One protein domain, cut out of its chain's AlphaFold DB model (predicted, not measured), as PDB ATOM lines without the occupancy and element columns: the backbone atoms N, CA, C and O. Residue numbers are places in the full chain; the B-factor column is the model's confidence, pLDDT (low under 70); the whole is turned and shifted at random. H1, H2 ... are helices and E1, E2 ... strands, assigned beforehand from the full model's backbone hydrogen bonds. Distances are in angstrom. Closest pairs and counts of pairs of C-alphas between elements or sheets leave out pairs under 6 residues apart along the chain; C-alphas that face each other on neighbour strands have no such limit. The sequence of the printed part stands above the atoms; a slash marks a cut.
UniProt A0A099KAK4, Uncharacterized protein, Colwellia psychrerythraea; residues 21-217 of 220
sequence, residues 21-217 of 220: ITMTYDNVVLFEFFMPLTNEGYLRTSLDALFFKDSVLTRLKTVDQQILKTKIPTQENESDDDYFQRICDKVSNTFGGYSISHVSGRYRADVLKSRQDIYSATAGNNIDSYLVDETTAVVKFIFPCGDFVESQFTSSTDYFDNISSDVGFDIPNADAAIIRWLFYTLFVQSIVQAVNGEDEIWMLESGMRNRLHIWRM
ATOM      1  N   ILE A  21      13.199  20.321  19.842       79.75
ATOM      2  CA  ILE A  21      11.947  19.899  19.217       79.75
ATOM      3  C   ILE A  21      12.081  18.431  18.815       79.75
ATOM      4  O   ILE A  21      13.157  17.975  18.425       79.75
ATOM      5  N   THR A  22      10.987  17.695  18.923       80.12
ATOM      6  CA  THR A  22      10.826  16.356  18.375       80.12
ATOM      7  C   THR A  22      10.178  16.482  17.005       80.12
ATOM      8  O   THR A  22       9.151  17.138  16.863       80.12
ATOM      9  N   MET A  23      10.754  15.815  16.008       83.62
ATOM     10  CA  MET A  23      10.131  15.606  14.703       83.62
ATOM     11  C   MET A  23       9.927  14.101  14.526       83.62
ATOM     12  O   MET A  23      10.905  13.354  14.461       83.62
ATOM     13  N   THR A  24       8.674  13.659  14.469       82.56
ATOM     14  CA  THR A  24       8.321  12.240  14.326       82.56
ATOM     15  C   THR A  24       7.793  11.974  12.926       82.56
ATOM     16  O   THR A  24       6.867  12.645  12.485       82.56
ATOM     17  N   TYR A  25       8.367  10.981  12.247       84.00
ATOM     18  CA  TYR A  25       7.875  10.475  10.967       84.00
ATOM     19  C   TYR A  25       7.332   9.061  11.162       84.00
ATOM     20  O   TYR A  25       8.056   8.195  11.657       84.00
ATOM     21  N   ASP A  26       6.110   8.809  10.703       81.94
ATOM     22  CA  ASP A  26       5.494   7.475  10.782       81.94
ATOM     23  C   ASP A  26       5.973   6.541   9.664       81.94
ATOM     24  O   ASP A  26       5.901   5.316   9.765       81.94
ATOM     25  N   ASN A  27       6.499   7.117   8.581       86.44
ATOM     26  CA  ASN A  27       6.913   6.395   7.389       86.44
ATOM     27  C   ASN A  27       8.404   6.606   7.116       86.44
ATOM     28  O   ASN A  27       8.876   7.731   6.953       86.44
ATOM     29  N   VAL A  28       9.147   5.504   7.010       89.75
ATOM     30  CA  VAL A  28      10.587   5.510   6.729       89.75
ATOM     31  C   VAL A  28      10.961   4.451   5.693       89.75
ATOM     32  O   VAL A  28      10.476   3.317   5.727       89.75
ATOM     33  N   VAL A  29      11.860   4.803   4.776       92.75
ATOM     34  CA  VAL A  29      12.512   3.859   3.860       92.75
ATOM     35  C   VAL A  29      13.958   3.696   4.295       92.75
ATOM     36  O   VAL A  29      14.698   4.675   4.394       92.75
ATOM     37  N   LEU A  30      14.359   2.456   4.551       94.75
ATOM     38  CA  LEU A  30      15.717   2.119   4.946       94.75
ATOM     39  C   LEU A  30      16.380   1.279   3.863       94.75
ATOM     40  O   LEU A  30      15.742   0.394   3.293       94.75
ATOM     41  N   PHE A  31      17.668   1.524   3.632       94.88
ATOM     42  CA  PHE A  31      18.516   0.652   2.826       94.88
ATOM     43  C   PHE A  31      19.776   0.294   3.599       94.88
ATOM     44  O   PHE A  31      20.459   1.176   4.115       94.88
ATOM     45  N   GLU A  32      20.098  -0.991   3.652       94.06
ATOM     46  CA  GLU A  32      21.313  -1.522   4.260       94.06
ATOM     47  C   GLU A  32      22.103  -2.284   3.203       94.06
ATOM     48  O   GLU A  32      21.617  -3.285   2.681       94.06
ATOM     49  N   PHE A  33      23.308  -1.822   2.880       90.94
ATOM     50  CA  PHE A  33      24.247  -2.579   2.059       90.94
ATOM     51  C   PHE A  33      25.191  -3.386   2.937       90.94
ATOM     52  O   PHE A  33      25.762  -2.844   3.883       90.94
ATOM     53  N   PHE A  34      25.401  -4.646   2.571       87.62
ATOM     54  CA  PHE A  34      26.356  -5.547   3.207       87.62
ATOM     55  C   PHE A  34      27.524  -5.744   2.250       87.62
ATOM     56  O   PHE A  34      27.329  -6.244   1.142       87.62
ATOM     57  N   MET A  35      28.714  -5.299   2.647       79.38
ATOM     58  CA  MET A  35      29.900  -5.338   1.791       79.38
ATOM     59  C   MET A  35      31.145  -5.760   2.578       79.38
ATOM     60  O   MET A  35      31.272  -5.383   3.746       79.38
ATOM     61  N   PRO A  36      32.089  -6.485   1.962       76.19
ATOM     62  CA  PRO A  36      33.370  -6.804   2.590       76.19
ATOM     63  C   PRO A  36      34.193  -5.552   2.928       76.19
ATOM     64  O   PRO A  36      34.167  -4.543   2.215       76.19
ATOM     65  N   LEU A  37      34.959  -5.615   4.024       74.38
ATOM     66  CA  LEU A  37      35.771  -4.491   4.520       74.38
ATOM     67  C   LEU A  37      36.849  -4.021   3.526       74.38
ATOM     68  O   LEU A  37      37.255  -2.858   3.554       74.38
ATOM     69  N   THR A  38      37.307  -4.910   2.644       71.69
ATOM     70  CA  THR A  38      38.326  -4.645   1.613       71.69
ATOM     71  C   THR A  38      38.003  -3.416   0.765       71.69
ATOM     72  O   THR A  38      38.915  -2.692   0.364       71.69
ATOM     73  N   ASN A  39      36.714  -3.122   0.577       68.44
ATOM     74  CA  ASN A  39      36.251  -2.007  -0.237       68.44
ATOM     75  C   ASN A  39      35.819  -0.776   0.565       68.44
ATOM     76  O   ASN A  39      35.363   0.189  -0.042       68.44
ATOM     77  N   GLU A  40      35.970  -0.737   1.895       73.62
ATOM     78  CA  GLU A  40      35.420   0.358   2.714       73.62
ATOM     79  C   GLU A  40      35.935   1.746   2.287       73.62
ATOM     80  O   GLU A  40      35.162   2.702   2.214       73.62
ATOM     81  N   GLY A  41      37.227   1.879   1.972       75.00
ATOM     82  CA  GLY A  41      37.804   3.162   1.547       75.00
ATOM     83  C   GLY A  41      37.245   3.659   0.207       75.00
ATOM     84  O   GLY A  41      36.856   4.825   0.078       75.00
ATOM     85  N   TYR A  42      37.154   2.766  -0.781       71.44
ATOM     86  CA  TYR A  42      36.555   3.067  -2.085       71.44
ATOM     87  C   TYR A  42      35.061   3.335  -1.972       71.44
ATOM     88  O   TYR A  42      34.543   4.241  -2.622       71.44
ATOM     89  N   LEU A  43      34.386   2.589  -1.107       72.75
ATOM     90  CA  LEU A  43      32.984   2.752  -0.801       72.75
ATOM     91  C   LEU A  43      32.710   4.124  -0.196       72.75
ATOM     92  O   LEU A  43      31.882   4.841  -0.736       72.75
ATOM     93  N   ARG A  44      33.431   4.536   0.855       81.12
ATOM     94  CA  ARG A  44      33.287   5.878   1.443       81.12
ATOM     95  C   ARG A  44      33.487   6.965   0.396       81.12
ATOM     96  O   ARG A  44      32.626   7.813   0.237       81.12
ATOM     97  N   THR A  45      34.553   6.872  -0.396       80.12
ATOM     98  CA  THR A  45      34.816   7.833  -1.481       80.12
ATOM     99  C   THR A  45      33.670   7.872  -2.494       80.12
ATOM    100  O   THR A  45      33.224   8.943  -2.905       80.12
ATOM    101  N   SER A  46      33.166   6.699  -2.880       75.69
ATOM    102  CA  SER A  46      32.071   6.562  -3.839       75.69
ATOM    103  C   SER A  46      30.750   7.057  -3.280       75.69
ATOM    104  O   SER A  46      29.967   7.580  -4.056       75.69
ATOM    105  N   LEU A  47      30.513   6.906  -1.974       79.75
ATOM    106  CA  LEU A  47      29.332   7.385  -1.263       79.75
ATOM    107  C   LEU A  47      29.377   8.895  -1.048       79.75
ATOM    108  O   LEU A  47      28.393   9.570  -1.327       79.75
ATOM    109  N   ASP A  48      30.519   9.431  -0.625       83.81
ATOM    110  CA  ASP A  48      30.740  10.865  -0.429       83.81
ATOM    111  C   ASP A  48      30.534  11.622  -1.741       83.81
ATOM    112  O   ASP A  48      29.879  12.665  -1.771       83.81
ATOM    113  N   ALA A  49      31.002  11.039  -2.852       77.69
ATOM    114  CA  ALA A  49      30.790  11.577  -4.188       77.69
ATOM    115  C   ALA A  49      29.302  11.839  -4.498       77.69
ATOM    116  O   ALA A  49      28.997  12.747  -5.271       77.69
ATOM    117  N   LEU A  50      28.382  11.078  -3.897       74.00
ATOM    118  CA  LEU A  50      26.935  11.134  -4.147       74.00
ATOM    119  C   LEU A  50      26.248  12.306  -3.443       74.00
ATOM    120  O   LEU A  50      25.107  12.617  -3.774       74.00
ATOM    121  N   PHE A  51      26.937  12.969  -2.514       83.75
ATOM    122  CA  PHE A  51      26.420  14.137  -1.799       83.75
ATOM    123  C   PHE A  51      26.876  15.466  -2.413       83.75
ATOM    124  O   PHE A  51      26.443  16.529  -1.971       83.75
ATOM    125  N   PHE A  52      27.704  15.443  -3.464       89.19
ATOM    126  CA  PHE A  52      28.046  16.657  -4.205       89.19
ATOM    127  C   PHE A  52      27.018  16.948  -5.297       89.19
ATOM    128  O   PHE A  52      26.714  16.098  -6.138       89.19
ATOM    129  N   LYS A  53      26.549  18.200  -5.331       91.56
ATOM    130  CA  LYS A  53      25.589  18.694  -6.327       91.56
ATOM    131  C   LYS A  53      26.027  18.388  -7.760       91.56
ATOM    132  O   LYS A  53      25.216  17.908  -8.546       91.56
ATOM    133  N   ASP A  54      27.298  18.610  -8.086       91.94
ATOM    134  CA  ASP A  54      27.821  18.408  -9.441       91.94
ATOM    135  C   ASP A  54      27.785  16.933  -9.861       91.94
ATOM    136  O   ASP A  54      27.425  16.611 -10.997       91.94
ATOM    137  N   SER A  55      28.082  16.020  -8.931       88.81
ATOM    138  CA  SER A  55      27.981  14.576  -9.153       88.81
ATOM    139  C   SER A  55      26.535  14.143  -9.381       88.81
ATOM    140  O   SER A  55      26.256  13.392 -10.319       88.81
ATOM    141  N   VAL A  56      25.606  14.637  -8.552       89.94
ATOM    142  CA  VAL A  56      24.167  14.369  -8.692       89.94
ATOM    143  C   VAL A  56      23.664  14.887 -10.035       89.94
ATOM    144  O   VAL A  56      23.026  14.145 -10.778       89.94
ATOM    145  N   LEU A  57      23.993  16.131 -10.384       91.94
ATOM    146  CA  LEU A  57      23.566  16.763 -11.628       91.94
ATOM    147  C   LEU A  57      24.101  16.019 -12.853       91.94
ATOM    148  O   LEU A  57      23.354  15.765 -13.798       91.94
ATOM    149  N   THR A  58      25.380  15.635 -12.827       90.25
ATOM    150  CA  THR A  58      25.998  14.849 -13.901       90.25
ATOM    151  C   THR A  58      25.242  13.543 -14.106       90.25
ATOM    152  O   THR A  58      24.875  13.222 -15.233       90.25
ATOM    153  N   ARG A  59      24.918  12.825 -13.024       87.50
ATOM    154  CA  ARG A  59      24.146  11.576 -13.102       87.50
ATOM    155  C   ARG A  59      22.737  11.804 -13.621       87.50
ATOM    156  O   ARG A  59      22.329  11.112 -14.546       87.50
ATOM    157  N   LEU A  60      22.016  12.796 -13.100       90.06
ATOM    158  CA  LEU A  60      20.671  13.137 -13.574       90.06
ATOM    159  C   LEU A  60      20.645  13.404 -15.084       90.06
ATOM    160  O   LEU A  60      19.728  12.949 -15.760       90.06
ATOM    161  N   LYS A  61      21.671  14.071 -15.626       91.00
ATOM    162  CA  LYS A  61      21.796  14.335 -17.068       91.00
ATOM    163  C   LYS A  61      22.088  13.087 -17.909       91.00
ATOM    164  O   LYS A  61      21.836  13.109 -19.108       91.00
ATOM    165  N   THR A  62      22.608  12.013 -17.308       90.69
ATOM    166  CA  THR A  62      22.807  10.722 -17.996       90.69
ATOM    167  C   THR A  62      21.557   9.844 -18.013       90.69
ATOM    168  O   THR A  62      21.483   8.902 -18.798       90.69
ATOM    169  N   VAL A  63      20.569  10.144 -17.166       89.75
ATOM    170  CA  VAL A  63      19.284   9.439 -17.155       89.75
ATOM    171  C   VAL A  63      18.469   9.855 -18.374       89.75
ATOM    172  O   VAL A  63      18.425  11.032 -18.732       89.75
ATOM    173  N   ASP A  64      17.780   8.893 -18.991       90.75
ATOM    174  CA  ASP A  64      16.839   9.180 -20.069       90.75
ATOM    175  C   ASP A  64      15.795  10.217 -19.615       90.75
ATOM    176  O   ASP A  64      15.076  10.024 -18.626       90.75
ATOM    177  N   GLN A  65      15.718  11.331 -20.345       89.19
ATOM    178  CA  GLN A  65      14.873  12.458 -19.961       89.19
ATOM    179  C   GLN A  65      13.381  12.113 -19.959       89.19
ATOM    180  O   GLN A  65      12.634  12.689 -19.170       89.19
ATOM    181  N   GLN A  66      12.923  11.188 -20.808       90.94
ATOM    182  CA  GLN A  66      11.518  10.779 -20.831       90.94
ATOM    183  C   GLN A  66      11.172   9.986 -19.571       90.94
ATOM    184  O   GLN A  66      10.126  10.221 -18.956       90.94
ATOM    185  N   ILE A  67      12.068   9.095 -19.134       91.06
ATOM    186  CA  ILE A  67      11.909   8.360 -17.872       91.06
ATOM    187  C   ILE A  67      11.908   9.336 -16.692       91.06
ATOM    188  O   ILE A  67      11.026   9.253 -15.832       91.06
ATOM    189  N   LEU A  68      12.851  10.283 -16.671       90.81
ATOM    190  CA  LEU A  68      12.966  11.286 -15.612       90.81
ATOM    191  C   LEU A  68      11.687  12.136 -15.511       90.81
ATOM    192  O   LEU A  68      11.092  12.203 -14.436       90.81
ATOM    193  N   LYS A  69      11.189  12.667 -16.638       92.31
ATOM    194  CA  LYS A  69       9.948  13.465 -16.706       92.31
ATOM    195  C   LYS A  69       8.687  12.653 -16.389       92.31
ATOM    196  O   LYS A  69       7.714  13.206 -15.891       92.31
ATOM    197  N   THR A  70       8.703  11.336 -16.602       92.06
ATOM    198  CA  THR A  70       7.605  10.447 -16.181       92.06
ATOM    199  C   THR A  70       7.580  10.254 -14.663       92.06
ATOM    200  O   THR A  70       6.511  10.186 -14.060       92.06
ATOM    201  N   LYS A  71       8.754  10.131 -14.032       91.75
ATOM    202  CA  LYS A  71       8.872   9.916 -12.580       91.75
ATOM    203  C   LYS A  71       8.720  11.201 -11.779       91.75
ATOM    204  O   LYS A  71       8.133  11.171 -10.702       91.75
ATOM    205  N   ILE A  72       9.244  12.303 -12.300       91.88
ATOM    206  CA  ILE A  72       9.171  13.633 -11.705       91.88
ATOM    207  C   ILE A  72       8.706  14.589 -12.809       91.88
ATOM    208  O   ILE A  72       9.540  15.082 -13.569       91.88
ATOM    209  N   PRO A  73       7.393  14.840 -12.937       93.06
ATOM    210  CA  PRO A  73       6.862  15.730 -13.964       93.06
ATOM    211  C   PRO A  73       7.430  17.150 -13.883       93.06
ATOM    212  O   PRO A  73       7.800  17.638 -12.807       93.06
ATOM    213  N   THR A  74       7.498  17.803 -15.040       93.12
ATOM    214  CA  THR A  74       7.825  19.227 -15.156       93.12
ATOM    215  C   THR A  74       6.675  20.085 -14.640       93.12
ATOM    216  O   THR A  74       5.510  19.695 -14.733       93.12
ATOM    217  N   GLN A  75       6.999  21.265 -14.129       93.00
ATOM    218  CA  GLN A  75       6.033  22.288 -13.736       93.00
ATOM    219  C   GLN A  75       5.739  23.243 -14.904       93.00
ATOM    220  O   GLN A  75       6.453  23.263 -15.910       93.00
ATOM    221  N   GLU A  76       4.659  24.023 -14.803       91.38
ATOM    222  CA  GLU A  76       4.325  25.017 -15.827       91.38
ATOM    223  C   GLU A  76       5.433  26.069 -15.953       91.38
ATOM    224  O   GLU A  76       5.872  26.641 -14.958       91.38
ATOM    225  N   ASN A  77       5.852  26.347 -17.192       89.88
ATOM    226  CA  ASN A  77       6.914  27.306 -17.533       89.88
ATOM    227  C   ASN A  77       8.292  27.003 -16.916       89.88
ATOM    228  O   ASN A  77       9.140  27.889 -16.849       89.88
ATOM    229  N   GLU A  78       8.527  25.764 -16.489       94.12
ATOM    230  CA  GLU A  78       9.817  25.337 -15.956       94.12
ATOM    231  C   GLU A  78      10.842  25.180 -17.087       94.12
ATOM    232  O   GLU A  78      10.609  24.447 -18.055       94.12
ATOM    233  N   SER A  79      11.977  25.876 -16.980       93.94
ATOM    234  CA  SER A  79      13.105  25.660 -17.887       93.94
ATOM    235  C   SER A  79      13.805  24.332 -17.574       93.94
ATOM    236  O   SER A  79      13.676  23.795 -16.474       93.94
ATOM    237  N   ASP A  80      14.579  23.785 -18.517       90.62
ATOM    238  CA  ASP A  80      15.321  22.544 -18.257       90.62
ATOM    239  C   ASP A  80      16.331  22.708 -17.101       90.62
ATOM    240  O   ASP A  80      16.510  21.785 -16.306       90.62
ATOM    241  N   ASP A  81      16.959  23.879 -16.957       91.50
ATOM    242  CA  ASP A  81      17.897  24.143 -15.859       91.50
ATOM    243  C   ASP A  81      17.177  24.233 -14.504       91.50
ATOM    244  O   ASP A  81      17.634  23.632 -13.528       91.50
ATOM    245  N   ASP A  82      16.017  24.899 -14.455       94.50
ATOM    246  CA  ASP A  82      15.184  24.965 -13.246       94.50
ATOM    247  C   ASP A  82      14.666  23.574 -12.850       94.50
ATOM    248  O   ASP A  82      14.656  23.222 -11.668       94.50
ATOM    249  N   TYR A  83      14.332  22.740 -13.841       95.19
ATOM    250  CA  TYR A  83      13.919  21.355 -13.638       95.19
ATOM    251  C   TYR A  83      14.996  20.521 -12.944       95.19
ATOM    252  O   TYR A  83      14.734  19.871 -11.925       95.19
ATOM    253  N   PHE A  84      16.231  20.554 -13.451       94.25
ATOM    254  CA  PHE A  84      17.333  19.835 -12.815       94.25
ATOM    255  C   PHE A  84      17.672  20.406 -11.438       94.25
ATOM    256  O   PHE A  84      17.944  19.634 -10.515       94.25
ATOM    257  N   GLN A  85      17.614  21.730 -11.276       94.12
ATOM    258  CA  GLN A  85      17.854  22.381  -9.992       94.12
ATOM    259  C   GLN A  85      16.844  21.919  -8.935       94.12
ATOM    260  O   GLN A  85      17.251  21.482  -7.859       94.12
ATOM    261  N   ARG A  86      15.549  21.890  -9.268       94.88
ATOM    262  CA  ARG A  86      14.496  21.402  -8.368       94.88
ATOM    263  C   ARG A  86      14.704  19.946  -7.959       94.88
ATOM    264  O   ARG A  86      14.452  19.581  -6.809       94.88
ATOM    265  N   ILE A  87      15.159  19.095  -8.878       93.81
ATOM    266  CA  ILE A  87      15.462  17.697  -8.549       93.81
ATOM    267  C   ILE A  87      16.673  17.619  -7.618       93.81
ATOM    268  O   ILE A  87      16.619  16.884  -6.634       93.81
ATOM    269  N   CYS A  88      17.735  18.387  -7.875       93.06
ATOM    270  CA  CYS A  88      18.885  18.477  -6.975       93.06
ATOM    271  C   CYS A  88      18.480  18.940  -5.570       93.06
ATOM    272  O   CYS A  88      18.945  18.357  -4.594       93.06
ATOM    273  N   ASP A  89      17.581  19.917  -5.454       92.44
ATOM    274  CA  ASP A  89      17.089  20.394  -4.158       92.44
ATOM    275  C   ASP A  89      16.263  19.317  -3.443       92.44
ATOM    276  O   ASP A  89      16.452  19.073  -2.250       92.44
ATOM    277  N   LYS A  90      15.418  18.578  -4.177       90.69
ATOM    278  CA  LYS A  90      14.709  17.417  -3.615       90.69
ATOM    279  C   LYS A  90      15.691  16.346  -3.134       90.69
ATOM    280  O   LYS A  90      15.496  15.803  -2.048       90.69
ATOM    281  N   VAL A  91      16.748  16.059  -3.898       90.44
ATOM    282  CA  VAL A  91      17.808  15.121  -3.496       90.44
ATOM    283  C   VAL A  91      18.503  15.624  -2.228       90.44
ATOM    284  O   VAL A  91      18.597  14.870  -1.267       90.44
ATOM    285  N   SER A  92      18.901  16.896  -2.174       90.12
ATOM    286  CA  SER A  92      19.573  17.493  -1.012       90.12
ATOM    287  C   SER A  92      18.730  17.429   0.264       90.12
ATOM    288  O   SER A  92      19.270  17.201   1.341       90.12
ATOM    289  N   ASN A  93      17.414  17.617   0.152       88.81
ATOM    290  CA  ASN A  93      16.507  17.571   1.302       88.81
ATOM    291  C   ASN A  93      16.180  16.138   1.750       88.81
ATOM    292  O   ASN A  93      15.780  15.928   2.890       88.81
ATOM    293  N   THR A  94      16.334  15.156   0.859       88.50
ATOM    294  CA  THR A  94      15.990  13.749   1.122       88.50
ATOM    295  C   THR A  94      17.200  12.945   1.599       88.50
ATOM    296  O   THR A  94      17.109  12.160   2.540       88.50
ATOM    297  N   PHE A  95      18.342  13.106   0.930       88.06
ATOM    298  CA  PHE A  95      19.535  12.288   1.115       88.06
ATOM    299  C   PHE A  95      20.556  13.050   1.966       88.06
ATOM    300  O   PHE A  95      21.406  13.763   1.440       88.06
ATOM    301  N   GLY A  96      20.464  12.899   3.290       83.12
ATOM    302  CA  GLY A  96      21.299  13.646   4.244       83.12
ATOM    303  C   GLY A  96      22.592  12.952   4.687       83.12
ATOM    304  O   GLY A  96      23.460  13.594   5.272       83.12
ATOM    305  N   GLY A  97      22.732  11.649   4.443       87.94
ATOM    306  CA  GLY A  97      23.935  10.912   4.819       87.94
ATOM    307  C   GLY A  97      23.729   9.406   4.893       87.94
ATOM    308  O   GLY A  97      22.686   8.872   4.511       87.94
ATOM    309  N   TYR A  98      24.752   8.734   5.406       90.50
ATOM    310  CA  TYR A  98      24.757   7.305   5.680       90.50
ATOM    311  C   TYR A  98      25.512   7.028   6.977       90.50
ATOM    312  O   TYR A  98      26.318   7.834   7.440       90.50
ATOM    313  N   SER A  99      25.255   5.866   7.563       89.56
ATOM    314  CA  SER A  99      26.024   5.345   8.693       89.56
ATOM    315  C   SER A  99      26.729   4.061   8.280       89.56
ATOM    316  O   SER A  99      26.202   3.306   7.466       89.56
ATOM    317  N   ILE A 100      27.924   3.821   8.818       89.56
ATOM    318  CA  ILE A 100      28.668   2.574   8.619       89.56
ATOM    319  C   ILE A 100      28.854   1.923   9.981       89.56
ATOM    320  O   ILE A 100      29.275   2.573  10.937       89.56
ATOM    321  N   SER A 101      28.545   0.635  10.051       90.38
ATOM    322  CA  SER A 101      28.885  -0.230  11.177       90.38
ATOM    323  C   SER A 101      29.631  -1.457  10.673       90.38
ATOM    324  O   SER A 101      29.538  -1.801   9.496       90.38
ATOM    325  N   HIS A 102      30.379  -2.114  11.553       89.62
ATOM    326  CA  HIS A 102      31.158  -3.299  11.214       89.62
ATOM    327  C   HIS A 102      30.648  -4.492  12.001       89.62
ATOM    328  O   HIS A 102      30.459  -4.407  13.215       89.62
ATOM    329  N   VAL A 103      30.437  -5.603  11.305       85.75
ATOM    330  CA  VAL A 103      29.979  -6.859  11.892       85.75
ATOM    331  C   VAL A 103      30.992  -7.943  11.557       85.75
ATOM    332  O   VAL A 103      31.319  -8.156  10.392       85.75
ATOM    333  N   SER A 104      31.498  -8.627  12.581       84.69
ATOM    334  CA  SER A 104      32.337  -9.815  12.403       84.69
ATOM    335  C   SER A 104      31.448 -11.045  12.247       84.69
ATOM    336  O   SER A 104      30.627 -11.338  13.119       84.69
ATOM    337  N   GLY A 105      31.624 -11.766  11.146       79.88
ATOM    338  CA  GLY A 105      30.980 -13.038  10.861       79.88
ATOM    339  C   GLY A 105      32.000 -14.160  10.692       79.88
ATOM    340  O   GLY A 105      33.205 -13.933  10.603       79.88
ATOM    341  N   ARG A 106      31.501 -15.396  10.659       82.56
ATOM    342  CA  ARG A 106      32.308 -16.585  10.383       82.56
ATOM    343  C   ARG A 106      31.589 -17.455   9.369       82.56
ATOM    344  O   ARG A 106      30.487 -17.931   9.639       82.56
ATOM    345  N   TYR A 107      32.216 -17.660   8.218       80.50
ATOM    346  CA  TYR A 107      31.588 -18.242   7.037       80.50
ATOM    347  C   TYR A 107      32.297 -19.517   6.601       80.50
ATOM    348  O   TYR A 107      33.471 -19.738   6.895       80.50
ATOM    349  N   ARG A 108      31.558 -20.387   5.913       85.50
ATOM    350  CA  ARG A 108      32.101 -21.609   5.320       85.50
ATOM    351  C   ARG A 108      32.621 -21.274   3.923       85.50
ATOM    352  O   ARG A 108      31.818 -20.908   3.075       85.50
ATOM    353  N   ALA A 109      33.918 -21.449   3.686       79.81
ATOM    354  CA  ALA A 109      34.561 -21.115   2.406       79.81
ATOM    355  C   ALA A 109      34.349 -22.162   1.295       79.81
ATOM    356  O   ALA A 109      34.833 -21.999   0.182       79.81
ATOM    357  N   ASP A 110      33.665 -23.267   1.593       79.12
ATOM    358  CA  ASP A 110      33.496 -24.384   0.663       79.12
ATOM    359  C   ASP A 110      32.135 -25.068   0.871       79.12
ATOM    360  O   ASP A 110      31.366 -24.712   1.767       79.12
ATOM    361  N   VAL A 111      31.811 -26.080   0.072       85.00
ATOM    362  CA  VAL A 111      30.676 -26.972   0.322       85.00
ATOM    363  C   VAL A 111      30.838 -27.707   1.655       85.00
ATOM    364  O   VAL A 111      31.924 -27.809   2.221       85.00
ATOM    365  N   LEU A 112      29.732 -28.224   2.190       90.19
ATOM    366  CA  LEU A 112      29.739 -28.940   3.463       90.19
ATOM    367  C   LEU A 112      30.673 -30.165   3.396       90.19
ATOM    368  O   LEU A 112      30.418 -31.094   2.635       90.19
ATOM    369  N   LYS A 113      31.727 -30.177   4.222       86.12
ATOM    370  CA  LYS A 113      32.724 -31.259   4.301       86.12
ATOM    371  C   LYS A 113      32.669 -31.983   5.642       86.12
ATOM    372  O   LYS A 113      32.279 -31.402   6.660       86.12
ATOM    373  N   SER A 114      33.082 -33.253   5.666       87.81
ATOM    374  CA  SER A 114      33.256 -33.966   6.932       87.81
ATOM    375  C   SER A 114      34.485 -33.433   7.679       87.81
ATOM    376  O   SER A 114      35.413 -32.890   7.079       87.81
ATOM    377  N   ARG A 115      34.531 -33.616   9.006       85.62
ATOM    378  CA  ARG A 115      35.715 -33.228   9.799       85.62
ATOM    379  C   ARG A 115      36.987 -33.914   9.290       85.62
ATOM    380  O   ARG A 115      38.036 -33.282   9.257       85.62
ATOM    381  N   GLN A 116      36.882 -35.180   8.880       87.12
ATOM    382  CA  GLN A 116      38.004 -35.965   8.365       87.12
ATOM    383  C   GLN A 116      38.575 -35.348   7.082       87.12
ATOM    384  O   GLN A 116      39.794 -35.232   6.953       87.12
ATOM    385  N   ASP A 117      37.704 -34.906   6.173       83.88
ATOM    386  CA  ASP A 117      38.110 -34.286   4.907       83.88
ATOM    387  C   ASP A 117      38.825 -32.954   5.151       83.88
ATOM    388  O   ASP A 117      39.853 -32.684   4.538       83.88
ATOM    389  N   ILE A 118      38.333 -32.149   6.102       82.25
ATOM    390  CA  ILE A 118      38.937 -30.858   6.462       82.25
ATOM    391  C   ILE A 118      40.354 -31.052   7.019       82.25
ATOM    392  O   ILE A 118      41.282 -30.371   6.580       82.25
ATOM    393  N   TYR A 119      40.541 -31.994   7.952       81.88
ATOM    394  CA  TYR A 119      41.855 -32.276   8.548       81.88
ATOM    395  C   TYR A 119      42.847 -32.859   7.543       81.88
ATOM    396  O   TYR A 119      44.017 -32.483   7.534       81.88
ATOM    397  N   SER A 120      42.381 -33.768   6.684       78.75
ATOM    398  CA  SER A 120      43.232 -34.410   5.674       78.75
ATOM    399  C   SER A 120      43.735 -33.399   4.649       78.75
ATOM    400  O   SER A 120      44.870 -33.487   4.191       78.75
ATOM    401  N   ALA A 121      42.898 -32.419   4.321       71.94
ATOM    402  CA  ALA A 121      43.228 -31.398   3.353       71.94
ATOM    403  C   ALA A 121      44.196 -30.350   3.959       71.94
ATOM    404  O   ALA A 121      45.190 -30.008   3.325       71.94
ATOM    405  N   THR A 122      43.991 -29.910   5.212       66.75
ATOM    406  CA  THR A 122      44.883 -28.933   5.886       66.75
ATOM    407  C   THR A 122      46.281 -29.482   6.193       66.75
ATOM    408  O   THR A 122      47.241 -28.718   6.259       66.75
ATOM    409  N   ALA A 123      46.429 -30.802   6.338       63.62
ATOM    410  CA  ALA A 123      47.728 -31.455   6.525       63.62
ATOM    411  C   ALA A 123      48.607 -31.481   5.250       63.62
ATOM    412  O   ALA A 123      49.783 -31.833   5.330       63.62
ATOM    413  N   GLY A 124      48.053 -31.129   4.082       58.41
ATOM    414  CA  GLY A 124      48.690 -31.258   2.765       58.41
ATOM    415  C   GLY A 124      49.382 -30.007   2.201       58.41
ATOM    416  O   GLY A 124      49.708 -30.007   1.018       58.41
ATOM    417  N   ASN A 125      49.616 -28.951   2.995       51.53
ATOM    418  CA  ASN A 125      50.226 -27.662   2.587       51.53
ATOM    419  C   ASN A 125      49.460 -26.806   1.559       51.53
ATOM    420  O   ASN A 125      49.936 -25.736   1.194       51.53
ATOM    421  N   ASN A 126      48.264 -27.203   1.145       55.16
ATOM    422  CA  ASN A 126      47.255 -26.254   0.682       55.16
ATOM    423  C   ASN A 126      46.252 -26.116   1.819       55.16
ATOM    424  O   ASN A 126      45.912 -27.156   2.379       55.16
ATOM    425  N   ILE A 127      45.778 -24.903   2.140       56.75
ATOM    426  CA  ILE A 127      44.339 -24.607   2.334       56.75
ATOM    427  C   ILE A 127      44.074 -23.281   3.046       56.75
ATOM    428  O   ILE A 127      44.526 -23.044   4.165       56.75
ATOM    429  N   ASP A 128      43.220 -22.491   2.401       61.28
ATOM    430  CA  ASP A 128      42.393 -21.453   3.006       61.28
ATOM    431  C   ASP A 128      41.444 -22.065   4.049       61.28
ATOM    432  O   ASP A 128      40.745 -23.036   3.772       61.28
ATOM    433  N   SER A 129      41.407 -21.527   5.270       73.50
ATOM    434  CA  SER A 129      40.606 -22.079   6.378       73.50
ATOM    435  C   SER A 129      39.163 -22.436   5.965       73.50
ATOM    436  O   SER A 129      38.444 -21.595   5.445       73.50
ATOM    437  N   TYR A 130      38.692 -23.659   6.258       82.88
ATOM    438  CA  TYR A 130      37.310 -24.083   5.947       82.88
ATOM    439  C   TYR A 130      36.246 -23.167   6.575       82.88
ATOM    440  O   TYR A 130      35.177 -22.960   5.998       82.88
ATOM    441  N   LEU A 131      36.545 -22.631   7.764       84.12
ATOM    442  CA  LEU A 131      35.782 -21.553   8.384       84.12
ATOM    443  C   LEU A 131      36.628 -20.284   8.387       84.12
ATOM    444  O   LEU A 131      37.647 -20.242   9.081       84.12
ATOM    445  N   VAL A 132      36.189 -19.266   7.662       81.00
ATOM    446  CA  VAL A 132      36.883 -17.982   7.538       81.00
ATOM    447  C   VAL A 132      36.169 -16.956   8.400       81.00
ATOM    448  O   VAL A 132      34.943 -16.857   8.361       81.00
ATOM    449  N   ASP A 133      36.935 -16.228   9.206       82.69
ATOM    450  CA  ASP A 133      36.430 -15.039   9.880       82.69
ATOM    451  C   ASP A 133      36.444 -13.888   8.869       82.69
ATOM    452  O   ASP A 133      37.475 -13.598   8.263       82.69
ATOM    453  N   GLU A 134      35.304 -13.235   8.689       78.81
ATOM    454  CA  GLU A 134      35.153 -12.116   7.766       78.81
ATOM    455  C   GLU A 134      34.518 -10.941   8.500       78.81
ATOM    456  O   GLU A 134      33.671 -11.113   9.375       78.81
ATOM    457  N   THR A 135      34.944  -9.725   8.171       83.56
ATOM    458  CA  THR A 135      34.300  -8.513   8.676       83.56
ATOM    459  C   THR A 135      33.548  -7.848   7.540       83.56
ATOM    460  O   THR A 135      34.138  -7.469   6.529       83.56
ATOM    461  N   THR A 136      32.247  -7.678   7.737       84.31
ATOM    462  CA  THR A 136      31.343  -7.034   6.790       84.31
ATOM    463  C   THR A 136      31.029  -5.627   7.284       84.31
ATOM    464  O   THR A 136      30.644  -5.420   8.438       84.31
ATOM    465  N   ALA A 137      31.184  -4.643   6.406       86.75
ATOM    466  CA  ALA A 137      30.659  -3.305   6.605       86.75
ATOM    467  C   ALA A 137      29.163  -3.286   6.255       86.75
ATOM    468  O   ALA A 137      28.757  -3.714   5.173       86.75
ATOM    469  N   VAL A 138      28.350  -2.767   7.172       90.06
ATOM    470  CA  VAL A 138      26.923  -2.512   6.968       90.06
ATOM    471  C   VAL A 138      26.726  -1.015   6.814       90.06
ATOM    472  O   VAL A 138      26.874  -0.263   7.784       90.06
ATOM    473  N   VAL A 139      26.396  -0.585   5.597       90.25
ATOM    474  CA  VAL A 139      26.103   0.818   5.288       90.25
ATOM    475  C   VAL A 139      24.607   1.041   5.281       90.25
ATOM    476  O   VAL A 139      23.902   0.478   4.449       90.25
ATOM    477  N   LYS A 140      24.130   1.892   6.186       93.06
ATOM    478  CA  LYS A 140      22.712   2.158   6.402       93.06
ATOM    479  C   LYS A 140      22.329   3.572   5.994       93.06
ATOM    480  O   LYS A 140      22.921   4.548   6.461       93.06
ATOM    481  N   PHE A 141      21.272   3.648   5.200       93.19
ATOM    482  CA  PHE A 141      20.568   4.857   4.801       93.19
ATOM    483  C   PHE A 141      19.167   4.841   5.401       93.19
ATOM    484  O   PHE A 141      18.508   3.801   5.397       93.19
ATOM    485  N   ILE A 142      18.712   5.985   5.908       92.56
ATOM    486  CA  ILE A 142      17.382   6.143   6.503       92.56
ATOM    487  C   ILE A 142      16.763   7.395   5.899       92.56
ATOM    488  O   ILE A 142      17.323   8.482   6.031       92.56
ATOM    489  N   PHE A 143      15.616   7.232   5.244       91.94
ATOM    490  CA  PHE A 143      14.907   8.317   4.581       91.94
ATOM    491  C   PHE A 143      13.506   8.468   5.173       91.94
ATOM    492  O   PHE A 143      12.690   7.551   5.020       91.94
ATOM    493  N   PRO A 144      13.206   9.594   5.842       89.00
ATOM    494  CA  PRO A 144      11.839   9.900   6.229       89.00
ATOM    495  C   PRO A 144      10.966  10.096   4.985       89.00
ATOM    496  O   PRO A 144      11.432  10.584   3.953       89.00
ATOM    497  N   CYS A 145       9.706   9.679   5.066       86.00
ATOM    498  CA  CYS A 145       8.730   9.786   3.988       86.00
ATOM    499  C   CYS A 145       7.484  10.522   4.478       86.00
ATOM    500  O   CYS A 145       6.933  10.174   5.519       86.00
ATOM    501  N   GLY A 146       7.005  11.472   3.677       81.25
ATOM    502  CA  GLY A 146       5.873  12.318   4.043       81.25
ATOM    503  C   GLY A 146       6.238  13.378   5.081       81.25
ATOM    504  O   GLY A 146       7.413  13.688   5.293       81.25
ATOM    505  N   ASP A 147       5.205  13.937   5.699       80.25
ATOM    506  CA  ASP A 147       5.343  14.988   6.699       80.25
ATOM    507  C   ASP A 147       5.693  14.414   8.077       80.25
ATOM    508  O   ASP A 147       5.432  13.247   8.379       80.25
ATOM    509  N   PHE A 148       6.288  15.257   8.919       79.88
ATOM    510  CA  PHE A 148       6.531  14.946  10.322       79.88
ATOM    511  C   PHE A 148       5.509  15.631  11.219       79.88
ATOM    512  O   PHE A 148       5.013  16.718  10.922       79.88
ATOM    513  N   VAL A 149       5.277  15.026  12.377       80.75
ATOM    514  CA  VAL A 149       4.618  15.685  13.500       80.75
ATOM    515  C   VAL A 149       5.691  16.345  14.357       80.75
ATOM    516  O   VAL A 149       6.585  15.672  14.878       80.75
ATOM    517  N   GLU A 150       5.617  17.670  14.484       81.88
ATOM    518  CA  GLU A 150       6.470  18.433  15.395       81.88
ATOM    519  C   GLU A 150       5.847  18.482  16.792       81.88
ATOM    520  O   GLU A 150       4.668  18.803  16.952       81.88
ATOM    521  N   SER A 151       6.643  18.207  17.819       76.44
ATOM    522  CA  SER A 151       6.253  18.394  19.214       76.44
ATOM    523  C   SER A 151       7.418  18.937  20.038       76.44
ATOM    524  O   SER A 151       8.582  18.832  19.655       76.44
ATOM    525  N   GLN A 152       7.133  19.567  21.179       76.75
ATOM    526  CA  GLN A 152       8.201  19.957  22.099       76.75
ATOM    527  C   GLN A 152       8.753  18.714  22.791       76.75
ATOM    528  O   GLN A 152       7.984  17.886  23.282       76.75
ATOM    529  N   PHE A 153      10.080  18.594  22.867       71.81
ATOM    530  CA  PHE A 153      10.687  17.522  23.640       71.81
ATOM    531  C   PHE A 153      10.355  17.721  25.122       71.81
ATOM    532  O   PHE A 153      10.867  18.629  25.779       71.81
ATOM    533  N   THR A 154       9.509  16.851  25.666       65.88
ATOM    534  CA  THR A 154       9.220  16.801  27.096       65.88
ATOM    535  C   THR A 154       9.887  15.570  27.684       65.88
ATOM    536  O   THR A 154       9.584  14.450  27.287       65.88
ATOM    537  N   SER A 155      10.749  15.741  28.686       63.66
ATOM    538  CA  SER A 155      11.352  14.620  29.424       63.66
ATOM    539  C   SER A 155      10.362  13.896  30.356       63.66
ATOM    540  O   SER A 155      10.781  13.266  31.326       63.66
ATOM    541  N   SER A 156       9.054  14.062  30.143       66.81
ATOM    542  CA  SER A 156       8.003  13.433  30.936       66.81
ATOM    543  C   SER A 156       7.859  11.958  30.565       66.81
ATOM    544  O   SER A 156       8.112  11.546  29.434       66.81
ATOM    545  N   THR A 157       7.432  11.151  31.535       65.56
ATOM    546  CA  THR A 157       7.159   9.715  31.361       65.56
ATOM    547  C   THR A 157       6.091   9.431  30.311       65.56
ATOM    548  O   THR A 157       6.122   8.379  29.684       65.56
ATOM    549  N   ASP A 158       5.208  10.397  30.075       61.69
ATOM    550  CA  ASP A 158       4.018  10.243  29.239       61.69
ATOM    551  C   ASP A 158       4.305  10.637  27.774       61.69
ATOM    552  O   ASP A 158       3.405  10.715  26.944       61.69
ATOM    553  N   TYR A 159       5.565  10.929  27.426       64.50
ATOM    554  CA  TYR A 159       5.981  11.345  26.081       64.50
ATOM    555  C   TYR A 159       5.563  10.342  24.991       64.50
ATOM    556  O   TYR A 159       5.003  10.740  23.972       64.50
ATOM    557  N   PHE A 160       5.769   9.040  25.219       62.66
ATOM    558  CA  PHE A 160       5.380   7.994  24.259       62.66
ATOM    559  C   PHE A 160       3.862   7.802  24.165       62.66
ATOM    560  O   PHE A 160       3.356   7.489  23.089       62.66
ATOM    561  N   ASP A 161       3.132   8.053  25.253       67.06
ATOM    562  CA  ASP A 161       1.667   7.990  25.280       67.06
ATOM    563  C   ASP A 161       1.027   9.179  24.540       67.06
ATOM    564  O   ASP A 161      -0.097   9.080  24.060       67.06
ATOM    565  N   ASN A 162       1.751  10.297  24.402       59.12
ATOM    566  CA  ASN A 162       1.304  11.478  23.657       59.12
ATOM    567  C   ASN A 162       1.668  11.439  22.160       59.12
ATOM    568  O   ASN A 162       1.078  12.178  21.376       59.12
ATOM    569  N   ILE A 163       2.633  10.606  21.755       61.28
ATOM    570  CA  ILE A 163       3.004  10.394  20.341       61.28
ATOM    571  C   ILE A 163       2.115   9.326  19.691       61.28
ATOM    572  O   ILE A 163       1.900   9.354  18.486       61.28
ATOM    573  N   SER A 164       1.567   8.404  20.487       52.03
ATOM    574  CA  SER A 164       0.791   7.242  20.041       52.03
ATOM    575  C   SER A 164      -0.661   7.532  19.643       52.03
ATOM    576  O   SER A 164      -1.459   6.602  19.506       52.03
ATOM    577  N   SER A 165      -1.034   8.792  19.394       52.16
ATOM    578  CA  SER A 165      -2.237   9.043  18.602       52.16
ATOM    579  C   SER A 165      -1.949   8.596  17.171       52.16
ATOM    580  O   SER A 165      -1.458   9.399  16.384       52.16
ATOM    581  N   ASP A 166      -2.216   7.317  16.876       51.47
ATOM    582  CA  ASP A 166      -2.224   6.700  15.543       51.47
ATOM    583  C   ASP A 166      -3.176   7.494  14.634       51.47
ATOM    584  O   ASP A 166      -4.326   7.123  14.376       51.47
ATOM    585  N   VAL A 167      -2.713   8.644  14.155       49.59
ATOM    586  CA  VAL A 167      -3.276   9.268  12.976       49.59
ATOM    587  C   VAL A 167      -2.770   8.370  11.868       49.59
ATOM    588  O   VAL A 167      -1.591   8.404  11.536       49.59
ATOM    589  N   GLY A 168      -3.626   7.477  11.378       47.44
ATOM    590  CA  GLY A 168      -3.323   6.648  10.221       47.44
ATOM    591  C   GLY A 168      -3.031   7.555   9.033       47.44
ATOM    592  O   GLY A 168      -3.933   7.879   8.264       47.44
ATOM    593  N   PHE A 169      -1.788   8.016   8.917       50.16
ATOM    594  CA  PHE A 169      -1.328   8.737   7.755       50.16
ATOM    595  C   PHE A 169      -1.287   7.719   6.631       50.16
ATOM    596  O   PHE A 169      -0.488   6.777   6.642       50.16
ATOM    597  N   ASP A 170      -2.202   7.895   5.679       57.47
ATOM    598  CA  ASP A 170      -2.152   7.201   4.406       57.47
ATOM    599  C   ASP A 170      -0.723   7.286   3.873       57.47
ATOM    600  O   ASP A 170      -0.169   8.368   3.684       57.47
ATOM    601  N   ILE A 171      -0.128   6.115   3.661       54.19
ATOM    602  CA  ILE A 171       1.197   5.919   3.086       54.19
ATOM    603  C   ILE A 171       1.292   6.789   1.822       54.19
ATOM    604  O   ILE A 171       0.637   6.447   0.828       54.19
ATOM    605  N   PRO A 172       2.132   7.845   1.755       59.50
ATOM    606  CA  PRO A 172       2.392   8.511   0.492       59.50
ATOM    607  C   PRO A 172       3.296   7.583  -0.323       59.50
ATOM    608  O   PRO A 172       4.518   7.720  -0.388       59.50
ATOM    609  N   ASN A 173       2.690   6.565  -0.936       65.06
ATOM    610  CA  ASN A 173       3.371   5.559  -1.748       65.06
ATOM    611  C   ASN A 173       4.173   6.232  -2.881       65.06
ATOM    612  O   ASN A 173       5.200   5.717  -3.316       65.06
ATOM    613  N   ALA A 174       3.740   7.426  -3.302       78.38
ATOM    614  CA  ALA A 174       4.417   8.266  -4.280       78.38
ATOM    615  C   ALA A 174       5.798   8.761  -3.811       78.38
ATOM    616  O   ALA A 174       6.768   8.579  -4.547       78.38
ATOM    617  N   ASP A 175       5.926   9.317  -2.601       83.50
ATOM    618  CA  ASP A 175       7.217   9.818  -2.106       83.50
ATOM    619  C   ASP A 175       8.207   8.680  -1.917       83.50
ATOM    620  O   ASP A 175       9.322   8.730  -2.436       83.50
ATOM    621  N   ALA A 176       7.773   7.595  -1.280       88.44
ATOM    622  CA  ALA A 176       8.614   6.423  -1.102       88.44
ATOM    623  C   ALA A 176       9.028   5.811  -2.457       88.44
ATOM    624  O   ALA A 176      10.153   5.334  -2.607       88.44
ATOM    625  N   ALA A 177       8.157   5.828  -3.476       90.19
ATOM    626  CA  ALA A 177       8.504   5.389  -4.830       90.19
ATOM    627  C   ALA A 177       9.540   6.301  -5.506       90.19
ATOM    628  O   ALA A 177      10.455   5.787  -6.153       90.19
ATOM    629  N   ILE A 178       9.429   7.623  -5.340       90.75
ATOM    630  CA  ILE A 178      10.410   8.585  -5.857       90.75
ATOM    631  C   ILE A 178      11.750   8.413  -5.140       90.75
ATOM    632  O   ILE A 178      12.773   8.330  -5.813       90.75
ATOM    633  N   ILE A 179      11.752   8.283  -3.809       92.00
ATOM    634  CA  ILE A 179      12.959   8.038  -3.007       92.00
ATOM    635  C   ILE A 179      13.654   6.768  -3.482       92.00
ATOM    636  O   ILE A 179      14.835   6.810  -3.801       92.00
ATOM    637  N   ARG A 180      12.926   5.653  -3.613       92.81
ATOM    638  CA  ARG A 180      13.481   4.390  -4.132       92.81
ATOM    639  C   ARG A 180      14.077   4.554  -5.521       92.81
ATOM    640  O   ARG A 180      15.154   4.033  -5.791       92.81
ATOM    641  N   TRP A 181      13.365   5.241  -6.410       92.88
ATOM    642  CA  TRP A 181      13.808   5.422  -7.786       92.88
ATOM    643  C   TRP A 181      15.054   6.310  -7.870       92.88
ATOM    644  O   TRP A 181      16.019   5.930  -8.533       92.88
ATOM    645  N   LEU A 182      15.066   7.442  -7.160       91.69
ATOM    646  CA  LEU A 182      16.226   8.326  -7.056       91.69
ATOM    647  C   LEU A 182      17.397   7.605  -6.396       91.69
ATOM    648  O   LEU A 182      18.496   7.649  -6.930       91.69
ATOM    649  N   PHE A 183      17.168   6.890  -5.295       91.88
ATOM    650  CA  PHE A 183      18.212   6.141  -4.605       91.88
ATOM    651  C   PHE A 183      18.838   5.087  -5.520       91.88
ATOM    652  O   PHE A 183      20.056   4.999  -5.644       91.88
ATOM    653  N   TYR A 184      18.008   4.332  -6.239       91.44
ATOM    654  CA  TYR A 184      18.491   3.339  -7.189       91.44
ATOM    655  C   TYR A 184      19.317   3.966  -8.318       91.44
ATOM    656  O   TYR A 184      20.432   3.530  -8.601       91.44
ATOM    657  N   THR A 185      18.771   5.014  -8.934       88.94
ATOM    658  CA  THR A 185      19.353   5.680 -10.105       88.94
ATOM    659  C   THR A 185      20.628   6.441  -9.756       88.94
ATOM    660  O   THR A 185      21.603   6.405 -10.497       88.94
ATOM    661  N   LEU A 186      20.633   7.133  -8.618       86.62
ATOM    662  CA  LEU A 186      21.723   8.015  -8.228       86.62
ATOM    663  C   LEU A 186      22.752   7.341  -7.335       86.62
ATOM    664  O   LEU A 186      23.875   7.817  -7.335       86.62
ATOM    665  N   PHE A 187      22.425   6.283  -6.589       84.88
ATOM    666  CA  PHE A 187      23.330   5.726  -5.574       84.88
ATOM    667  C   PHE A 187      23.646   4.257  -5.839       84.88
ATOM    668  O   PHE A 187      24.813   3.913  -6.038       84.88
ATOM    669  N   VAL A 188      22.623   3.398  -5.912       88.75
ATOM    670  CA  VAL A 188      22.798   1.936  -6.004       88.75
ATOM    671  C   VAL A 188      23.675   1.548  -7.192       88.75
ATOM    672  O   VAL A 188      24.617   0.780  -7.024       88.75
ATOM    673  N   GLN A 189      23.419   2.117  -8.375       83.31
ATOM    674  CA  GLN A 189      24.202   1.805  -9.574       83.31
ATOM    675  C   GLN A 189      25.701   2.049  -9.383       83.31
ATOM    676  O   GLN A 189      26.512   1.243  -9.833       83.31
ATOM    677  N   SER A 190      26.086   3.116  -8.685       80.69
ATOM    678  CA  SER A 190      27.507   3.398  -8.483       80.69
ATOM    679  C   SER A 190      28.131   2.672  -7.328       80.69
ATOM    680  O   SER A 190      29.315   2.391  -7.413       80.69
ATOM    681  N   ILE A 191      27.366   2.340  -6.291       81.00
ATOM    682  CA  ILE A 191      27.864   1.445  -5.249       81.00
ATOM    683  C   ILE A 191      28.208   0.103  -5.897       81.00
ATOM    684  O   ILE A 191      29.346  -0.337  -5.798       81.00
ATOM    685  N   VAL A 192      27.277  -0.475  -6.664       83.38
ATOM    686  CA  VAL A 192      27.485  -1.758  -7.355       83.38
ATOM    687  C   VAL A 192      28.668  -1.702  -8.331       83.38
ATOM    688  O   VAL A 192      29.454  -2.640  -8.391       83.38
ATOM    689  N   GLN A 193      28.841  -0.602  -9.068       79.88
ATOM    690  CA  GLN A 193      30.002  -0.420  -9.952       79.88
ATOM    691  C   GLN A 193      31.322  -0.218  -9.194       79.88
ATOM    692  O   GLN A 193      32.369  -0.621  -9.692       79.88
ATOM    693  N   ALA A 194      31.294   0.425  -8.026       76.06
ATOM    694  CA  ALA A 194      32.488   0.691  -7.227       76.06
ATOM    695  C   ALA A 194      33.017  -0.569  -6.534       76.06
ATOM    696  O   ALA A 194      34.226  -0.719  -6.397       76.06
ATOM    697  N   VAL A 195      32.123  -1.476  -6.134       74.75
ATOM    698  CA  VAL A 195      32.470  -2.787  -5.558       74.75
ATOM    699  C   VAL A 195      32.453  -3.905  -6.610       74.75
ATOM    700  O   VAL A 195      32.196  -5.068  -6.308       74.75
ATOM    701  N   ASN A 196      32.686  -3.552  -7.875       70.88
ATOM    702  CA  ASN A 196      32.730  -4.510  -8.972       70.88
ATOM    703  C   ASN A 196      33.890  -5.501  -8.774       70.88
ATOM    704  O   ASN A 196      35.040  -5.083  -8.643       70.88
ATOM    705  N   GLY A 197      33.581  -6.798  -8.790       72.06
ATOM    706  CA  GLY A 197      34.535  -7.884  -8.541       72.06
ATOM    707  C   GLY A 197      34.210  -8.742  -7.316       72.06
ATOM    708  O   GLY A 197      34.817  -9.796  -7.166       72.06
ATOM    709  N   GLU A 198      33.249  -8.330  -6.486       77.19
ATOM    710  CA  GLU A 198      32.703  -9.171  -5.414       77.19
ATOM    711  C   GLU A 198      31.781 -10.267  -5.976       77.19
ATOM    712  O   GLU A 198      31.051 -10.035  -6.946       77.19
ATOM    713  N   ASP A 199      31.788 -11.448  -5.347       77.62
ATOM    714  CA  ASP A 199      30.949 -12.586  -5.756       77.62
ATOM    715  C   ASP A 199      29.458 -12.238  -5.662       77.62
ATOM    716  O   ASP A 199      28.679 -12.493  -6.589       77.62
ATOM    717  N   GLU A 200      29.075 -11.595  -4.555       83.88
ATOM    718  CA  GLU A 200      27.726 -11.105  -4.313       83.88
ATOM    719  C   GLU A 200      27.723  -9.757  -3.579       83.88
ATOM    720  O   GLU A 200      28.503  -9.506  -2.664       83.88
ATOM    721  N   ILE A 201      26.776  -8.894  -3.947       86.19
ATOM    722  CA  ILE A 201      26.497  -7.619  -3.280       86.19
ATOM    723  C   ILE A 201      25.054  -7.660  -2.808       86.19
ATOM    724  O   ILE A 201      24.142  -7.920  -3.600       86.19
ATOM    725  N   TRP A 202      24.833  -7.421  -1.519       90.69
ATOM    726  CA  TRP A 202      23.509  -7.517  -0.915       90.69
ATOM    727  C   TRP A 202      23.035  -6.143  -0.450       90.69
ATOM    728  O   TRP A 202      23.772  -5.403   0.204       90.69
ATOM    729  N   MET A 203      21.777  -5.820  -0.745       93.62
ATOM    730  CA  MET A 203      21.089  -4.654  -0.200       93.62
ATOM    731  C   MET A 203      19.722  -5.056   0.344       93.62
ATOM    732  O   MET A 203      18.865  -5.546  -0.395       93.62
ATOM    733  N   LEU A 204      19.497  -4.815   1.631       95.75
ATOM    734  CA  LEU A 204      18.199  -4.967   2.272       95.75
ATOM    735  C   LEU A 204      17.462  -3.628   2.259       95.75
ATOM    736  O   LEU A 204      17.970  -2.628   2.755       95.75
ATOM    737  N   GLU A 205      16.253  -3.614   1.716       95.44
ATOM    738  CA  GLU A 205      15.278  -2.551   1.932       95.44
ATOM    739  C   GLU A 205      14.356  -2.936   3.096       95.44
ATOM    740  O   GLU A 205      13.855  -4.064   3.120       95.44
ATOM    741  N   SER A 206      14.118  -2.009   4.028       93.25
ATOM    742  CA  SER A 206      13.219  -2.189   5.177       93.25
ATOM    743  C   SER A 206      12.439  -0.906   5.530       93.25
ATOM    744  O   SER A 206      12.550   0.122   4.852       93.25
ATOM    745  N   GLY A 207      11.596  -0.971   6.570       88.88
ATOM    746  CA  GLY A 207      10.697   0.111   6.990       88.88
ATOM    747  C   GLY A 207       9.304  -0.075   6.393       88.88
ATOM    748  O   GLY A 207       8.601  -1.016   6.749       88.88
ATOM    749  N   MET A 208       8.921   0.775   5.438       88.00
ATOM    750  CA  MET A 208       7.614   0.693   4.761       88.00
ATOM    751  C   MET A 208       7.403  -0.593   3.939       88.00
ATOM    752  O   MET A 208       6.266  -0.965   3.653       88.00
ATOM    753  N   ARG A 209       8.478  -1.257   3.493       87.00
ATOM    754  CA  ARG A 209       8.426  -2.593   2.871       87.00
ATOM    755  C   ARG A 209       9.739  -3.327   3.097       87.00
ATOM    756  O   ARG A 209      10.770  -2.679   3.224       87.00
ATOM    757  N   ASN A 210       9.702  -4.655   3.029       91.38
ATOM    758  CA  ASN A 210      10.895  -5.492   3.132       91.38
ATOM    759  C   ASN A 210      11.235  -6.130   1.781       91.38
ATOM    760  O   ASN A 210      10.384  -6.789   1.175       91.38
ATOM    761  N   ARG A 211      12.469  -5.947   1.301       93.50
ATOM    762  CA  ARG A 211      12.962  -6.589   0.073       93.50
ATOM    763  C   ARG A 211      14.475  -6.779   0.125       93.50
ATOM    764  O   ARG A 211      15.202  -5.833   0.383       93.50
ATOM    765  N   LEU A 212      14.944  -7.986  -0.185       94.75
ATOM    766  CA  LEU A 212      16.365  -8.263  -0.375       94.75
ATOM    767  C   LEU A 212      16.716  -8.174  -1.864       94.75
ATOM    768  O   LEU A 212      16.043  -8.770  -2.707       94.75
ATOM    769  N   HIS A 213      17.768  -7.429  -2.168       93.12
ATOM    770  CA  HIS A 213      18.367  -7.312  -3.487       93.12
ATOM    771  C   HIS A 213      19.742  -7.970  -3.455       93.12
ATOM    772  O   HIS A 213      20.560  -7.628  -2.606       93.12
ATOM    773  N   ILE A 214      19.977  -8.906  -4.373       90.81
ATOM    774  CA  ILE A 214      21.255  -9.604  -4.521       90.81
ATOM    775  C   ILE A 214      21.728  -9.381  -5.953       90.81
ATOM    776  O   ILE A 214      21.022  -9.734  -6.903       90.81
ATOM    777  N   TRP A 215      22.906  -8.785  -6.103       89.38
ATOM    778  CA  TRP A 215      23.637  -8.743  -7.366       89.38
ATOM    779  C   TRP A 215      24.765  -9.759  -7.285       89.38
ATOM    780  O   TRP A 215      25.522  -9.736  -6.326       89.38
ATOM    781  N   ARG A 216      24.859 -10.642  -8.276       86.19
ATOM    782  CA  ARG A 216      25.882 -11.689  -8.363       86.19
ATOM    783  C   ARG A 216      26.530 -11.660  -9.737       86.19
ATOM    784  O   ARG A 216      25.861 -11.282 -10.707       86.19
ATOM    785  N   MET A 217      27.790 -12.072  -9.836       79.81
ATOM    786  CA  MET A 217      28.415 -12.263 -11.143       79.81
ATOM    787  C   MET A 217      27.691 -13.377 -11.915       79.81
ATOM    788  O   MET A 217      27.282 -14.389 -11.345       79.81
TER     789      MET A 217
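What this domain is: This is residues 21 to 217 of the 220 residues of an uncharacterized protein of Colwellia psychrerythraea (UniProt A0A099KAK4). A twisted five-strand sheet has H1 and H7 over one face, with its other face bare; H2 and H3 lie beyond H7, off the sheet, and H4 packs on H2 and only grazes the sheet with its residues 93 to 94. E3 and E4 run on past the other strands toward H5 at one end of the longest axis, while the small ribbon of E1 and E5, with H6 near E5, lies toward the other end. The printed part has 197 residues with seven named helices and seven named strands, in the order E1 E2 H1 H2 H3 H4 E3 H5 E4 E5 H6 H7 E6 E7; the large sheet runs E3 E4 E2 E6 E7, all antiparallel, and the class is mixed. The whole is loose, with a radius of gyration of the C-alphas of 22.2 A, and flat, spanning 73 by 51 by 26 A.

How they stand to each other: E1, residues 21 to 24, is the antiparallel neighbour of E5, residues 149 to 152, with N 22 and O 151 2.8 A apart. E1 runs on into E2, residues 27 to 36, at 82 degrees. E2 has antiparallel neighbours E4, residues 131 to 145 (N 33 and O 139, 2.8 A), and E6, residues 200 to 207 (N 32 and O 204, 2.8 A). Edge strand E3, residues 99 to 108, is antiparallel to E4, with N 105 and O 134 2.8 A apart; E7, residues 211 to 216, forms a hairpin with E6, with N 203 and O 213 2.9 A apart. H1, residues 37 to 51, and H7, residues 173 to 194, are on the same face: two layers, helices on one face of a sheet. H1 lies over E4 at a height over the sheet of 8.3 A, H7 over E2 and E6 at 9.1 A, both along the strands. H7 touches H1 with residues 186 to 194 alone, at a steep tilt of 51 degrees, opposite ways; the closest C-alphas are those of Leu 50 and Phe 187, 6.7 A. H2, residues 53 to 62, touches residues 84 to 88 alone of H4, residues 80 to 94; the closest C-alphas are those of Lys 53 and Cys 88, 6.7 A. H3, residues 65 to 71, is close to H7 but not clearly touching, with the closest C-alphas, Lys 71 and Ile 178, 7.0 A apart. H6, residues 159 to 163, is near E5; H5, residues 115 to 122, is apart from H7. Every O i to N i+4 pair is within hydrogen-bond range in H2 to H6, against 7 of 11 in H1 and 16 of 18 in H7.

Where its parts are: E1 begins at C-alpha 21, (11.947, 19.899, 19.217). E2 and H7 each span 30.0 A, E3 27.8 A and E4 41.6 A. E7 ends at C-alpha 216, (25.882, -11.689, -8.363).

The domain as a whole: The C-alphas of Asn 77 and Ala 123, the two farthest apart, are 75.5 A apart. The printed part has no cut and no long link. Residues 39, 122 to 128 and 154 to 173 are under pLDDT 70.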